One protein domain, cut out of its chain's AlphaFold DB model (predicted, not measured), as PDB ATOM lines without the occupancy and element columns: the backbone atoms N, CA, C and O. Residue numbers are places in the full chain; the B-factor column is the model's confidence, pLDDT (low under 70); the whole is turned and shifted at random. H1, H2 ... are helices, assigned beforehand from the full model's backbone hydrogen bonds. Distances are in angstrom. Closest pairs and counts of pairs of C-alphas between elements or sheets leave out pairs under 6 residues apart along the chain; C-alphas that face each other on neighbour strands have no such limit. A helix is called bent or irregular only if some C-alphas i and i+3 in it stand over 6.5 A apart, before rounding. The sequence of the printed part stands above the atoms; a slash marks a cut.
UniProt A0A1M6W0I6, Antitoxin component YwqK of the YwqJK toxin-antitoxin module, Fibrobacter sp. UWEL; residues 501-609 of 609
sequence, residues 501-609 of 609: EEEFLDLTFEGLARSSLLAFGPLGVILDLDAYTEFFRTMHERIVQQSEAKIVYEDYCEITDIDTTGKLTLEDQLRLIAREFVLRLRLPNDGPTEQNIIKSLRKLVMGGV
ATOM      1  N   GLU A 501     366.687 296.101 137.922       89.44
ATOM      2  CA  GLU A 501     365.831 295.207 137.132       89.44
ATOM      3  C   GLU A 501     364.330 295.409 137.413       89.44
ATOM      4  O   GLU A 501     363.527 295.331 136.490       89.44
ATOM      5  N   GLU A 502     363.939 295.696 138.660       92.00
ATOM      6  CA  GLU A 502     362.528 295.871 139.044       92.00
ATOM      7  C   GLU A 502     361.915 297.091 138.348       92.00
ATOM      8  O   GLU A 502     360.868 296.974 137.708       92.00
ATOM      9  N   GLU A 503     362.615 298.229 138.375       91.88
ATOM     10  CA  GLU A 503     362.208 299.439 137.653       91.88
ATOM     11  C   GLU A 503     362.104 299.185 136.143       91.88
ATOM     12  O   GLU A 503     361.121 299.561 135.503       91.88
ATOM     13  N   PHE A 504     363.095 298.501 135.568       91.50
ATOM     14  CA  PHE A 504     363.099 298.162 134.148       91.50
ATOM     15  C   PHE A 504     361.910 297.285 133.741       91.50
ATOM     16  O   PHE A 504     361.294 297.526 132.698       91.50
ATOM     17  N   LEU A 505     361.576 296.271 134.546       91.81
ATOM     18  CA  LEU A 505     360.439 295.390 134.294       91.81
ATOM     19  C   LEU A 505     359.119 296.163 134.356       91.81
ATOM     20  O   LEU A 505     358.300 296.033 133.443       91.81
ATOM     21  N   ASP A 506     358.931 297.003 135.376       91.81
ATOM     22  CA  ASP A 506     357.723 297.816 135.535       91.81
ATOM     23  C   ASP A 506     357.524 298.772 134.346       91.81
ATOM     24  O   ASP A 506     356.460 298.756 133.713       91.81
ATOM     25  N   LEU A 507     358.567 299.522 133.969       89.88
ATOM     26  CA  LEU A 507     358.538 300.415 132.808       89.88
ATOM     27  C   LEU A 507     358.283 299.646 131.507       89.88
ATOM     28  O   LEU A 507     357.477 300.066 130.673       89.88
ATOM     29  N   THR A 508     358.924 298.486 131.332       88.25
ATOM     30  CA  THR A 508     358.762 297.648 130.136       88.25
ATOM     31  C   THR A 508     357.333 297.143 129.981       88.25
ATOM     32  O   THR A 508     356.770 297.237 128.886       88.25
ATOM     33  N   PHE A 509     356.715 296.633 131.049       94.19
ATOM     34  CA  PHE A 509     355.339 296.138 130.994       94.19
ATOM     35  C   PHE A 509     354.339 297.262 130.728       94.19
ATOM     36  O   PHE A 509     353.448 297.092 129.892       94.19
ATOM     37  N   GLU A 510     354.515 298.421 131.362       89.88
ATOM     38  CA  GLU A 510     353.667 299.586 131.110       89.88
ATOM     39  C   GLU A 510     353.828 300.100 129.665       89.88
ATOM     40  O   GLU A 510     352.840 300.392 128.985       89.88
ATOM     41  N   GLY A 511     355.056 300.156 129.145       84.12
ATOM     42  CA  GLY A 511     355.346 300.567 127.769       84.12
ATOM     43  C   GLY A 511     354.708 299.659 126.715       84.12
ATOM     44  O   GLY A 511     354.097 300.133 125.748       84.12
ATOM     45  N   LEU A 512     354.788 298.343 126.921       86.88
ATOM     46  CA  LEU A 512     354.125 297.352 126.070       86.88
ATOM     47  C   LEU A 512     352.598 297.444 126.171       86.88
ATOM     48  O   LEU A 512     351.902 297.285 125.163       86.88
ATOM     49  N   ALA A 513     352.065 297.758 127.353       87.62
ATOM     50  CA  ALA A 513     350.642 297.998 127.558       87.62
ATOM     51  C   ALA A 513     350.153 299.250 126.810       87.62
ATOM     52  O   ALA A 513     349.155 299.184 126.088       87.62
ATOM     53  N   ARG A 514     350.893 300.366 126.873       82.31
ATOM     54  CA  ARG A 514     350.606 301.590 126.097       82.31
ATOM     55  C   ARG A 514     350.655 301.333 124.592       82.31
ATOM     56  O   ARG A 514     349.758 301.762 123.865       82.31
ATOM     57  N   SER A 515     351.655 300.583 124.132       80.00
ATOM     58  CA  SER A 515     351.778 300.188 122.723       80.00
ATOM     59  C   SER A 515     350.614 299.298 122.276       80.00
ATOM     60  O   SER A 515     350.077 299.486 121.185       80.00
ATOM     61  N   SER A 516     350.159 298.392 123.143       83.69
ATOM     62  CA  SER A 516     348.993 297.534 122.900       83.69
ATOM     63  C   SER A 516     347.686 298.329 122.839       83.69
ATOM     64  O   SER A 516     346.877 298.107 121.940       83.69
ATOM     65  N   LEU A 517     347.488 299.305 123.731       80.50
ATOM     66  CA  LEU A 517     346.335 300.212 123.691       80.50
ATOM     67  C   LEU A 517     346.288 301.019 122.392       80.50
ATOM     68  O   LEU A 517     345.228 301.143 121.781       80.50
ATOM     69  N   LEU A 518     347.434 301.537 121.946       77.44
ATOM     70  CA  LEU A 518     347.523 302.286 120.696       77.44
ATOM     71  C   LEU A 518     347.249 301.391 119.478       77.44
ATOM     72  O   LEU A 518     346.524 301.793 118.569       77.44
ATOM     73  N   ALA A 519     347.808 300.179 119.466       73.75
ATOM     74  CA  ALA A 519     347.666 299.243 118.357       73.75
ATOM     75  C   ALA A 519     346.240 298.683 118.236       73.75
ATOM     76  O   ALA A 519     345.693 298.622 117.134       73.75
ATOM     77  N   PHE A 520     345.625 298.298 119.359       81.06
ATOM     78  CA  PHE A 520     344.353 297.569 119.379       81.06
ATOM     79  C   PHE A 520     343.138 298.432 119.743       81.06
ATOM     80  O   PHE A 520     342.007 298.032 119.468       81.06
ATOM     81  N   GLY A 521     343.328 299.628 120.305       69.06
ATOM     82  CA  GLY A 521     342.245 300.561 120.645       69.06
ATOM     83  C   GLY A 521     341.321 300.906 119.465       69.06
ATOM     84  O   GLY A 521     340.100 300.820 119.613       69.06
ATOM     85  N   PRO A 522     341.849 301.194 118.257       70.25
ATOM     86  CA  PRO A 522     341.030 301.419 117.062       70.25
ATOM     87  C   PRO A 522     340.184 300.212 116.620       70.25
ATOM     88  O   PRO A 522     339.269 300.378 115.815       70.25
ATOM     89  N   LEU A 523     340.468 299.007 117.129       66.44
ATOM     90  CA  LEU A 523     339.729 297.775 116.823       66.44
ATOM     91  C   LEU A 523     338.530 297.544 117.763       66.44
ATOM     92  O   LEU A 523     337.860 296.520 117.649       66.44
ATOM     93  N   GLY A 524     338.234 298.488 118.669       60.03
ATOM     94  CA  GLY A 524     337.082 298.423 119.579       60.03
ATOM     95  C   GLY A 524     337.301 297.559 120.824       60.03
ATOM     96  O   GLY A 524     336.332 297.149 121.461       60.03
ATOM     97  N   VAL A 525     338.558 297.270 121.169       65.88
ATOM     98  CA  VAL A 525     338.941 296.443 122.322       65.88
ATOM     99  C   VAL A 525     338.850 297.269 123.608       65.88
ATOM    100  O   VAL A 525     339.479 298.319 123.715       65.88
ATOM    101  N   ILE A 526     338.079 296.792 124.592       66.06
ATOM    102  CA  ILE A 526     337.827 297.478 125.876       66.06
ATOM    103  C   ILE A 526     338.722 296.870 126.964       66.06
ATOM    104  O   ILE A 526     338.253 296.191 127.874       66.06
ATOM    105  N   LEU A 527     340.031 297.064 126.834       76.94
ATOM    106  CA  LEU A 527     341.005 296.740 127.876       76.94
ATOM    107  C   LEU A 527     341.692 298.031 128.308       76.94
ATOM    108  O   LEU A 527     341.933 298.901 127.473       76.94
ATOM    109  N   ASP A 528     341.967 298.162 129.601       83.62
ATOM    110  CA  ASP A 528     342.707 299.291 130.157       83.62
ATOM    111  C   ASP A 528     344.208 298.980 130.262       83.62
ATOM    112  O   ASP A 528     344.677 297.887 129.928       83.62
ATOM    113  N   LEU A 529     344.976 299.996 130.659       87.12
ATOM    114  CA  LEU A 529     346.425 299.901 130.806       87.12
ATOM    115  C   LEU A 529     346.809 298.790 131.794       87.12
ATOM    116  O   LEU A 529     347.677 297.980 131.482       87.12
ATOM    117  N   ASP A 530     346.115 298.712 132.929       89.19
ATOM    118  CA  ASP A 530     346.400 297.759 134.003       89.19
ATOM    119  C   ASP A 530     346.211 296.308 133.542       89.19
ATOM    120  O   ASP A 530     347.053 295.455 133.824       89.19
ATOM    121  N   ALA A 531     345.157 296.022 132.768       87.44
ATOM    122  CA  ALA A 531     344.908 294.686 132.233       87.44
ATOM    123  C   ALA A 531     346.028 294.200 131.295       87.44
ATOM    124  O   ALA A 531     346.411 293.026 131.341       87.44
ATOM    125  N   TYR A 532     346.567 295.084 130.448       91.31
ATOM    126  CA  TYR A 532     347.702 294.739 129.587       91.31
ATOM    127  C   TYR A 532     349.011 294.630 130.374       91.31
ATOM    128  O   TYR A 532     349.780 293.699 130.130       91.31
ATOM    129  N   THR A 533     349.259 295.524 131.332       92.44
ATOM    130  CA  THR A 533     350.450 295.467 132.193       92.44
ATOM    131  C   THR A 533     350.499 294.143 132.960       92.44
ATOM    132  O   THR A 533     351.516 293.449 132.941       92.44
ATOM    133  N   GLU A 534     349.376 293.732 133.558       92.44
ATOM    134  CA  GLU A 534     349.265 292.464 134.285       92.44
ATOM    135  C   GLU A 534     349.427 291.247 133.362       92.44
ATOM    136  O   GLU A 534     350.048 290.248 133.737       92.44
ATOM    137  N   PHE A 535     348.927 291.334 132.122       93.88
ATOM    138  CA  PHE A 535     349.152 290.299 131.115       93.88
ATOM    139  C   PHE A 535     350.644 290.080 130.848       93.88
ATOM    140  O   PHE A 535     351.100 288.934 130.901       93.88
ATOM    141  N   PHE A 536     351.406 291.145 130.575       94.81
ATOM    142  CA  PHE A 536     352.838 291.021 130.288       94.81
ATOM    143  C   PHE A 536     353.619 290.537 131.511       94.81
ATOM    144  O   PHE A 536     354.445 289.635 131.367       94.81
ATOM    145  N   ARG A 537     353.285 291.030 132.711       94.25
ATOM    146  CA  ARG A 537     353.878 290.569 133.978       94.25
ATOM    147  C   ARG A 537     353.663 289.067 134.191       94.25
ATOM    148  O   ARG A 537     354.624 288.310 134.311       94.25
ATOM    149  N   THR A 538     352.412 288.607 134.118       92.38
ATOM    150  CA  THR A 538     352.063 287.182 134.266       92.38
ATOM    151  C   THR A 538     352.714 286.319 133.179       92.38
ATOM    152  O   THR A 538     353.129 285.184 133.434       92.38
ATOM    153  N   MET A 539     352.776 286.813 131.938       92.19
ATOM    154  CA  MET A 539     353.391 286.074 130.836       92.19
ATOM    155  C   MET A 539     354.902 285.928 131.041       92.19
ATOM    156  O   MET A 539     355.431 284.837 130.831       92.19
ATOM    157  N   HIS A 540     355.572 286.987 131.498       91.25
ATOM    158  CA  HIS A 540     357.001 286.991 131.801       91.25
ATOM    159  C   HIS A 540     357.333 285.956 132.883       91.25
ATOM    160  O   HIS A 540     358.142 285.060 132.647       91.25
ATOM    161  N   GLU A 541     356.629 285.996 134.020       88.88
ATOM    162  CA  GLU A 541     356.831 285.051 135.127       88.88
ATOM    163  C   GLU A 541     356.699 283.590 134.684       88.88
ATOM    164  O   GLU A 541     357.510 282.740 135.055       88.88
ATOM    165  N   ARG A 542     355.698 283.285 133.848       87.75
ATOM    166  CA  ARG A 542     355.479 281.926 133.331       87.75
ATOM    167  C   ARG A 542     356.612 281.446 132.437       87.75
ATOM    168  O   ARG A 542     356.977 280.276 132.524       87.75
ATOM    169  N   ILE A 543     357.120 282.311 131.561       85.25
ATOM    170  CA  ILE A 543     358.194 281.953 130.630       85.25
ATOM    171  C   ILE A 543     359.492 281.724 131.409       85.25
ATOM    172  O   ILE A 543     360.142 280.697 131.219       85.25
ATOM    173  N   VAL A 544     359.826 282.627 132.333       82.50
ATOM    174  CA  VAL A 544     361.045 282.530 133.150       82.50
ATOM    175  C   VAL A 544     361.027 281.278 134.036       82.50
ATOM    176  O   VAL A 544     362.028 280.574 134.114       82.50
ATOM    177  N   GLN A 545     359.883 280.918 134.633       79.25
ATOM    178  CA  GLN A 545     359.750 279.699 135.451       79.25
ATOM    179  C   GLN A 545     359.887 278.384 134.662       79.25
ATOM    180  O   GLN A 545     360.139 277.340 135.261       79.25
ATOM    181  N   GLN A 546     359.678 278.403 133.344       70.25
ATOM    182  CA  GLN A 546     359.716 277.210 132.488       70.25
ATOM    183  C   GLN A 546     361.068 276.999 131.790       70.25
ATOM    184  O   GLN A 546     361.281 275.937 131.203       70.25
ATOM    185  N   SER A 547     361.978 277.975 131.847       60.28
ATOM    186  CA  SER A 547     363.245 277.956 131.111       60.28
ATOM    187  C   SER A 547     364.437 277.679 132.036       60.28
ATOM    188  O   SER A 547     364.903 278.566 132.741       60.28
ATOM    189  N   GLU A 548     364.977 276.454 132.018       51.31
ATOM    190  CA  GLU A 548     366.204 276.078 132.757       51.31
ATOM    191  C   GLU A 548     367.521 276.319 131.970       51.31
ATOM    192  O   GLU A 548     368.595 275.933 132.433       51.31
ATOM    193  N   ALA A 549     367.506 276.941 130.782       41.03
ATOM    194  CA  ALA A 549     368.681 276.986 129.899       41.03
ATOM    195  C   ALA A 549     369.323 278.380 129.751       41.03
ATOM    196  O   ALA A 549     368.654 279.358 129.431       41.03
ATOM    197  N   LYS A 550     370.661 278.432 129.881       45.12
ATOM    198  CA  LYS A 550     371.523 279.504 129.343       45.12
ATOM    199  C   LYS A 550     371.220 279.690 127.850       45.12
ATOM    200  O   LYS A 550     371.413 278.756 127.073       45.12
ATOM    201  N   ILE A 551     370.769 280.879 127.462       51.38
ATOM    202  CA  ILE A 551     370.306 281.165 126.099       51.38
ATOM    203  C   ILE A 551     371.494 281.615 125.238       51.38
ATOM    204  O   ILE A 551     372.088 282.667 125.478       51.38
ATOM    205  N   VAL A 552     371.847 280.806 124.237       43.75
ATOM    206  CA  VAL A 552     372.721 281.208 123.124       43.75
ATOM    207  C   VAL A 552     371.813 281.798 122.046       43.75
ATOM    208  O   VAL A 552     370.937 281.107 121.532       43.75
ATOM    209  N   TYR A 553     371.977 283.087 121.757       54.03
ATOM    210  CA  TYR A 553     371.117 283.828 120.832       54.03
ATOM    211  C   TYR A 553     371.663 283.743 119.405       54.03
ATOM    212  O   TYR A 553     372.577 284.492 119.052       54.03
ATOM    213  N   GLU A 554     371.098 282.847 118.595       45.72
ATOM    214  CA  GLU A 554     371.293 282.840 117.140       45.72
ATOM    215  C   GLU A 554     370.265 283.729 116.423       45.72
ATOM    216  O   GLU A 554     369.226 284.109 116.967       45.72
ATOM    217  N   ASP A 555     370.643 284.117 115.210       47.97
ATOM    218  CA  ASP A 555     370.097 285.217 114.427       47.97
ATOM    219  C   ASP A 555     368.598 285.121 114.130       47.97
ATOM    220  O   ASP A 555     368.080 284.101 113.680       47.97
ATOM    221  N   TYR A 556     367.907 286.242 114.328       47.66
ATOM    222  CA  TYR A 556     366.497 286.388 113.997       47.66
ATOM    223  C   TYR A 556     366.277 286.461 112.471       47.66
ATOM    224  O   TYR A 556     367.161 286.870 111.718       47.66
ATOM    225  N   CYS A 557     365.098 286.041 112.007       42.59
ATOM    226  CA  CYS A 557     364.679 286.198 110.612       42.59
ATOM    227  C   CYS A 557     363.858 287.486 110.442       42.59
ATOM    228  O   CYS A 557     362.952 287.761 111.231       42.59
ATOM    229  N   GLU A 558     364.173 288.230 109.380       45.75
ATOM    230  CA  GLU A 558     363.552 289.484 108.937       45.75
ATOM    231  C   GLU A 558     362.007 289.512 109.053       45.75
ATOM    232  O   GLU A 558     361.316 288.524 108.790       45.75
ATOM    233  N   ILE A 559     361.430 290.688 109.348       45.09
ATOM    234  CA  ILE A 559     360.080 291.009 108.848       45.09
ATOM    235  C   ILE A 559     360.246 291.391 107.380       45.09
ATOM    236  O   ILE A 559     360.418 292.565 107.065       45.09
ATOM    237  N   THR A 560     360.230 290.415 106.473       43.69
ATOM    238  CA  THR A 560     360.286 290.726 105.035       43.69
ATOM    239  C   THR A 560     358.985 291.271 104.470       43.69
ATOM    240  O   THR A 560     359.010 291.829 103.380       43.69
ATOM    241  N   ASP A 561     357.862 291.176 105.180       44.69
ATOM    242  CA  ASP A 561     356.555 291.433 104.573       44.69
ATOM    243  C   ASP A 561     355.712 292.406 105.407       44.69
ATOM    244  O   ASP A 561     354.676 292.039 105.954       44.69
ATOM    245  N   ILE A 562     356.136 293.672 105.498       47.34
ATOM    246  CA  ILE A 562     355.161 294.758 105.684       47.34
ATOM    247  C   ILE A 562     354.694 295.136 104.282       47.34
ATOM    248  O   ILE A 562     355.473 295.651 103.477       47.34
ATOM    249  N   ASP A 563     353.433 294.832 103.982       41.03
ATOM    250  CA  ASP A 563     352.806 295.187 102.715       41.03
ATOM    251  C   ASP A 563     352.980 296.691 102.440       41.03
ATOM    252  O   ASP A 563     352.655 297.556 103.259       41.03
ATOM    253  N   THR A 564     353.480 297.001 101.245       44.00
ATOM    254  CA  THR A 564     353.715 298.349 100.699       44.00
ATOM    255  C   THR A 564     352.457 299.231 100.602       44.00
ATOM    256  O   THR A 564     352.529 300.353 100.107       44.00
ATOM    257  N   THR A 565     351.302 298.751 101.071       45.69
ATOM    258  CA  THR A 565     350.014 299.461 101.092       45.69
ATOM    259  C   THR A 565     349.808 300.362 102.318       45.69
ATOM    260  O   THR A 565     348.836 301.119 102.352       45.69
ATOM    261  N   GLY A 566     350.713 300.336 103.307       53.03
ATOM    262  CA  GLY A 566     350.752 301.323 104.398       53.03
ATOM    263  C   GLY A 566     349.757 301.108 105.550       53.03
ATOM    264  O   GLY A 566     349.564 302.015 106.357       53.03
ATOM    265  N   LYS A 567     349.128 299.929 105.674       56.53
ATOM    266  CA  LYS A 567     348.343 299.545 106.865       56.53
ATOM    267  C   LYS A 567     348.829 298.213 107.437       56.53
ATOM    268  O   LYS A 567     348.714 297.189 106.775       56.53
ATOM    269  N   LEU A 568     349.303 298.233 108.685       63.56
ATOM    270  CA  LEU A 568     349.636 297.022 109.445       63.56
ATOM    271  C   LEU A 568     348.361 296.219 109.732       63.56
ATOM    272  O   LEU A 568     347.364 296.777 110.200       63.56
ATOM    273  N   THR A 569     348.380 294.914 109.469       75.12
ATOM    274  CA  THR A 569     347.286 294.018 109.861       75.12
ATOM    275  C   THR A 569     347.311 293.771 111.376       75.12
ATOM    276  O   THR A 569     348.329 293.982 112.034       75.12
ATOM    277  N   LEU A 570     346.208 293.271 111.952       78.94
ATOM    278  CA  LEU A 570     346.187 292.828 113.357       78.94
ATOM    279  C   LEU A 570     347.287 291.788 113.633       78.94
ATOM    280  O   LEU A 570     347.869 291.767 114.713       78.94
ATOM    281  N   GLU A 571     347.578 290.930 112.656       80.50
ATOM    282  CA  GLU A 571     348.642 289.938 112.774       80.50
ATOM    283  C   GLU A 571     350.022 290.591 112.872       80.50
ATOM    284  O   GLU A 571     350.826 290.192 113.714       80.50
ATOM    285  N   ASP A 572     350.269 291.627 112.072       74.44
ATOM    286  CA  ASP A 572     351.526 292.377 112.101       74.44
ATOM    287  C   ASP A 572     351.681 293.127 113.426       74.44
ATOM    288  O   ASP A 572     352.740 293.079 114.045       74.44
ATOM    289  N   GLN A 573     350.606 293.748 113.919       78.06
ATOM    290  CA  GLN A 573     350.592 294.435 115.213       78.06
ATOM    291  C   GLN A 573     350.854 293.477 116.387       78.06
ATOM    292  O   GLN A 573     351.671 293.777 117.256       78.06
ATOM    293  N   LEU A 574     350.202 292.307 116.403       83.88
ATOM    294  CA  LEU A 574     350.427 291.275 117.424       83.88
ATOM    295  C   LEU A 574     351.872 290.768 117.404       83.88
ATOM    296  O   LEU A 574     352.468 290.585 118.465       83.88
ATOM    297  N   ARG A 575     352.435 290.550 116.209       78.19
ATOM    298  CA  ARG A 575     353.831 290.129 116.041       78.19
ATOM    299  C   ARG A 575     354.801 291.187 116.536       78.19
ATOM    300  O   ARG A 575     355.709 290.846 117.283       78.19
ATOM    301  N   LEU A 576     354.601 292.453 116.170       75.62
ATOM    302  CA  LEU A 576     355.457 293.557 116.611       75.62
ATOM    303  C   LEU A 576     355.506 293.647 118.141       75.62
ATOM    304  O   LEU A 576     356.594 293.654 118.708       75.62
ATOM    305  N   ILE A 577     354.347 293.612 118.805       83.38
ATOM    306  CA  ILE A 577     354.266 293.688 120.271       83.38
ATOM    307  C   ILE A 577     354.882 292.450 120.939       83.38
ATOM    308  O   ILE A 577     355.633 292.576 121.905       83.38
ATOM    309  N   ALA A 578     354.601 291.247 120.429       83.62
ATOM    310  CA  ALA A 578     355.178 290.019 120.976       83.62
ATOM    311  C   ALA A 578     356.709 289.995 120.853       83.62
ATOM    312  O   ALA A 578     357.397 289.555 121.772       83.62
ATOM    313  N   ARG A 579     357.245 290.494 119.737       76.25
ATOM    314  CA  ARG A 579     358.689 290.596 119.501       76.25
ATOM    315  C   ARG A 579     359.339 291.607 120.420       76.25
ATOM    316  O   ARG A 579     360.371 291.309 121.005       76.25
ATOM    317  N   GLU A 580     358.722 292.769 120.576       77.19
ATOM    318  CA  GLU A 580     359.189 293.799 121.500       77.19
ATOM    319  C   GLU A 580     359.279 293.253 122.934       77.19
ATOM    320  O   GLU A 580     360.285 293.453 123.609       77.19
ATOM    321  N   PHE A 581     358.289 292.461 123.355       85.38
ATOM    322  CA  PHE A 581     358.290 291.777 124.647       85.38
ATOM    323  C   PHE A 581     359.422 290.746 124.791       85.38
ATOM    324  O   PHE A 581     360.114 290.741 125.806       85.38
ATOM    325  N   VAL A 582     359.652 289.901 123.777       79.25
ATOM    326  CA  VAL A 582     360.740 288.902 123.798       79.25
ATOM    327  C   VAL A 582     362.115 289.564 123.826       79.25
ATOM    328  O   VAL A 582     362.977 289.152 124.602       79.25
ATOM    329  N   LEU A 583     362.320 290.582 122.985       73.38
ATOM    330  CA  LEU A 583     363.615 291.231 122.804       73.38
ATOM    331  C   LEU A 583     364.025 292.037 124.034       73.38
ATOM    332  O   LEU A 583     365.134 291.845 124.527       73.38
ATOM    333  N   ARG A 584     363.133 292.891 124.558       78.00
ATOM    334  CA  ARG A 584     363.445 293.738 125.721       78.00
ATOM    335  C   ARG A 584     363.843 292.897 126.933       78.00
ATOM    336  O   ARG A 584     364.809 293.215 127.614       78.00
ATOM    337  N   LEU A 585     363.127 291.797 127.159       80.25
ATOM    338  CA  LEU A 585     363.254 290.968 128.359       80.25
ATOM    339  C   LEU A 585     364.202 289.776 128.194       80.25
ATOM    340  O   LEU A 585     364.290 288.945 129.094       80.25
ATOM    341  N   ARG A 586     364.885 289.657 127.046       76.31
ATOM    342  CA  ARG A 586     365.776 288.524 126.736       76.31
ATOM    343  C   ARG A 586     365.106 287.165 127.002       76.31
ATOM    344  O   ARG A 586     365.690 286.256 127.591       76.31
ATOM    345  N   LEU A 587     363.852 287.032 126.575       76.06
ATOM    346  CA  LEU A 587     363.109 285.777 126.691       76.06
ATOM    347  C   LEU A 587     363.594 284.763 125.641       76.06
ATOM    348  O   LEU A 587     364.174 285.167 124.628       76.06
ATOM    349  N   PRO A 588     363.348 283.449 125.841       72.62
ATOM    350  CA  PRO A 588     363.627 282.431 124.837       72.62
ATOM    351  C   PRO A 588     363.085 282.839 123.467       72.62
ATOM    352  O   PRO A 588     361.877 282.951 123.251       72.62
ATOM    353  N   ASN A 589     364.006 283.075 122.538       67.44
ATOM    354  CA  ASN A 589     363.692 283.475 121.175       67.44
ATOM    355  C   ASN A 589     363.539 282.239 120.286       67.44
ATOM    356  O   ASN A 589     364.255 282.056 119.303       67.44
ATOM    357  N   ASP A 590     362.640 281.346 120.688       68.00
ATOM    358  CA  ASP A 590     362.239 280.212 119.873       68.00
ATOM    359  C   ASP A 590     360.855 280.477 119.263       68.00
ATOM    360  O   ASP A 590     359.983 281.123 119.853       68.00
ATOM    361  N   GLY A 591     360.648 279.999 118.031       69.38
ATOM    362  CA  GLY A 591     359.357 280.131 117.351       69.38
ATOM    363  C   GLY A 591     358.160 279.683 118.214       69.38
ATOM    364  O   GLY A 591     357.125 280.350 118.177       69.38
ATOM    365  N   PRO A 592     358.255 278.602 119.015       79.31
ATOM    366  CA  PRO A 592     357.204 278.214 119.956       79.31
ATOM    367  C   PRO A 592     356.845 279.277 121.008       79.31
ATOM    368  O   PRO A 592     355.655 279.486 121.260       79.31
ATOM    369  N   THR A 593     357.826 279.956 121.598       78.19
ATOM    370  CA  THR A 593     357.635 280.980 122.631       78.19
ATOM    371  C   THR A 593     356.978 282.223 122.044       78.19
ATOM    372  O   THR A 593     355.948 282.661 122.564       78.19
ATOM    373  N   GLU A 594     357.465 282.721 120.900       79.44
ATOM    374  CA  GLU A 594     356.841 283.850 120.187       79.44
ATOM    375  C   GLU A 594     355.385 283.523 119.802       79.44
ATOM    376  O   GLU A 594     354.466 284.299 120.075       79.44
ATOM    377  N   GLN A 595     355.129 282.329 119.248       83.12
ATOM    378  CA  GLN A 595     353.774 281.894 118.886       83.12
ATOM    379  C   GLN A 595     352.848 281.756 120.101       83.12
ATOM    380  O   GLN A 595     351.652 282.044 120.003       83.12
ATOM    381  N   ASN A 596     353.370 281.338 121.255       87.44
ATOM    382  CA  ASN A 596     352.593 281.251 122.487       87.44
ATOM    383  C   ASN A 596     352.201 282.641 123.015       87.44
ATOM    384  O   ASN A 596     351.048 282.844 123.410       87.44
ATOM    385  N   ILE A 597     353.121 283.610 122.959       89.00
ATOM    386  CA  ILE A 597     352.856 285.011 123.315       89.00
ATOM    387  C   ILE A 597     351.799 285.595 122.375       89.00
ATOM    388  O   ILE A 597     350.768 286.068 122.850       89.00
ATOM    389  N   ILE A 598     351.986 285.475 121.053       89.06
ATOM    390  CA  ILE A 598     351.028 285.961 120.043       89.06
ATOM    391  C   ILE A 598     349.648 285.339 120.265       89.06
ATOM    392  O   ILE A 598     348.641 286.043 120.259       89.06
ATOM    393  N   LYS A 599     349.572 284.024 120.494       89.38
ATOM    394  CA  LYS A 599     348.303 283.326 120.741       89.38
ATOM    395  C   LYS A 599     347.619 283.812 122.020       89.38
ATOM    396  O   LYS A 599     346.395 283.958 122.032       89.38
ATOM    397  N   SER A 600     348.386 284.045 123.081       90.62
ATOM    398  CA  SER A 600     347.871 284.500 124.376       90.62
ATOM    399  C   SER A 600     347.401 285.953 124.309       90.62
ATOM    400  O   SER A 600     346.289 286.244 124.749       90.62
ATOM    401  N   LEU A 601     348.175 286.827 123.662       89.25
ATOM    402  CA  LEU A 601     347.817 288.223 123.420       89.25
ATOM    403  C   LEU A 601     346.606 288.320 122.484       89.25
ATOM    404  O   LEU A 601     345.652 289.024 122.783       89.25
ATOM    405  N   ARG A 602     346.558 287.522 121.410       89.31
ATOM    406  CA  ARG A 602     345.383 287.442 120.529       89.31
ATOM    407  C   ARG A 602     344.141 286.999 121.291       89.31
ATOM    408  O   ARG A 602     343.067 287.532 121.051       89.31
ATOM    409  N   LYS A 603     344.261 286.025 122.198       86.44
ATOM    410  CA  LYS A 603     343.136 285.585 123.033       86.44
ATOM    411  C   LYS A 603     342.669 286.695 123.976       86.44
ATOM    412  O   LYS A 603     341.469 286.814 124.176       86.44
ATOM    413  N   LEU A 604     343.583 287.492 124.525       85.06
ATOM    414  CA  LEU A 604     343.248 288.652 125.350       85.06
ATOM    415  C   LEU A 604     342.502 289.719 124.528       85.06
ATOM    416  O   LEU A 604     341.429 290.160 124.922       85.06
ATOM    417  N   VAL A 605     343.023 290.050 123.345       82.69
ATOM    418  CA  VAL A 605     342.484 291.077 122.434       82.69
ATOM    419  C   VAL A 605     341.140 290.663 121.812       82.69
ATOM    420  O   VAL A 605     340.239 291.485 121.684       82.69
ATOM    421  N   MET A 606     340.975 289.389 121.436       75.56
ATOM    422  CA  MET A 606     339.778 288.871 120.744       75.56
ATOM    423  C   MET A 606     338.749 288.218 121.677       75.56
ATOM    424  O   MET A 606     337.613 287.991 121.273       75.56
ATOM    425  N   GLY A 607     339.156 287.834 122.886       63.03
ATOM    426  CA  GLY A 607     338.333 287.116 123.863       63.03
ATOM    427  C   GLY A 607     337.606 288.019 124.858       63.03
ATOM    428  O   GLY A 607     336.977 287.495 125.772       63.03
ATOM    429  N   GLY A 608     337.685 289.342 124.688       53.44
ATOM    430  CA  GLY A 608     336.861 290.328 125.391       53.44
ATOM    431  C   GLY A 608     335.458 290.483 124.789       53.44
ATOM    432  O   GLY A 608     335.038 291.608 124.534       53.44
ATOM    433  N   VAL A 609     334.761 289.365 124.537       38.03
ATOM    434  CA  VAL A 609     333.302 289.310 124.302       38.03
ATOM    435  C   VAL A 609     332.675 288.364 125.310       38.03
ATOM    436  O   VAL A 609     333.157 287.209 125.398       38.03
TER     437      VAL A 609
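This is residues 501 to 609 of the 609 residues of the protein "Antitoxin component YwqK of the YwqJK toxin-antitoxin module" of Fibrobacter sp. UWEL (UniProt A0A1M6W0I6). Look for four helices packed as two layers of two: H1 and H3 lie side by side in one layer, H2 and H4 in the other, and the two layers cross steeply. A long stretch without a named element, residues 547 to 569, swings in a wide arc round the outside from the end of H2 to the beginning of H3. The printed part has 109 residues, with helices H1, H2, H3 and H4 in that order and no named strand, and its class is all helix. It is compact, with a radius of gyration of the C-alphas of 14.2 A and spans of 40 by 33 by 24 A.

Find C-alpha 501 at (365.831, 295.207, 137.132); from there H1, residues 501 to 523, runs 33.2 A to C-alpha 523. It has a kink of 27 degrees near residue 517 and is irregular, with C-alphas 519 and 522 7.1 A apart. After a tight link of 5 residues, H2, residues 529 to 546, runs 26.4 A. Find H3 at residues 570 to 584, beginning at C-alpha 570 at (346.187, 292.828, 113.357) and 21.2 A long. A short link of 6 residues leads to H4, residues 591 to 606, 21.7 A long and ending at C-alpha 606 at (339.778, 288.871, 120.744).

Begin with H1, where residues 509 to 517 alone touch residues 529 to 537 of H2. The closest C-alphas there are those of Ala 513 and Tyr 532, 4.8 A apart, and the helices run opposite ways at a steep tilt of 56 degrees. H1 also touches H3, opposite ways at a shallow tilt of 6 degrees; the closest C-alphas, of Ala 519 and Gln 573, are 6.4 A apart. H3 touches H4, opposite ways at a steep tilt of 55 degrees, with the C-alphas of Ala 578 and Ile 598 closest at 5.9 A. Of these three pairs 1 is at a shallow tilt, and the packing is only just mostly crossed. H2 and H4 are close but not clearly touching, opposite ways at a shallow tilt of 27 degrees; their closest C-alphas, of Met 539 and Ile 597, are 7.6 A apart. In H2, H3 and H4 every O i to N i+4 pair is within hydrogen-bond range; in H1 17 of 19 are.

The C-alphas of Glu 548 and Thr 565, the two farthest apart, are 42.6 A from each other. The printed part has no cut and ends at Val 609, the chain's last residue. The long link is that from H2 to H3, 23 residues, with C-alphas 15 to 24 A from the mean of the C-alphas. The mean pLDDT of the printed part is 74.7, and 33 residues are under 70, among them residues 547 to 568 of this link.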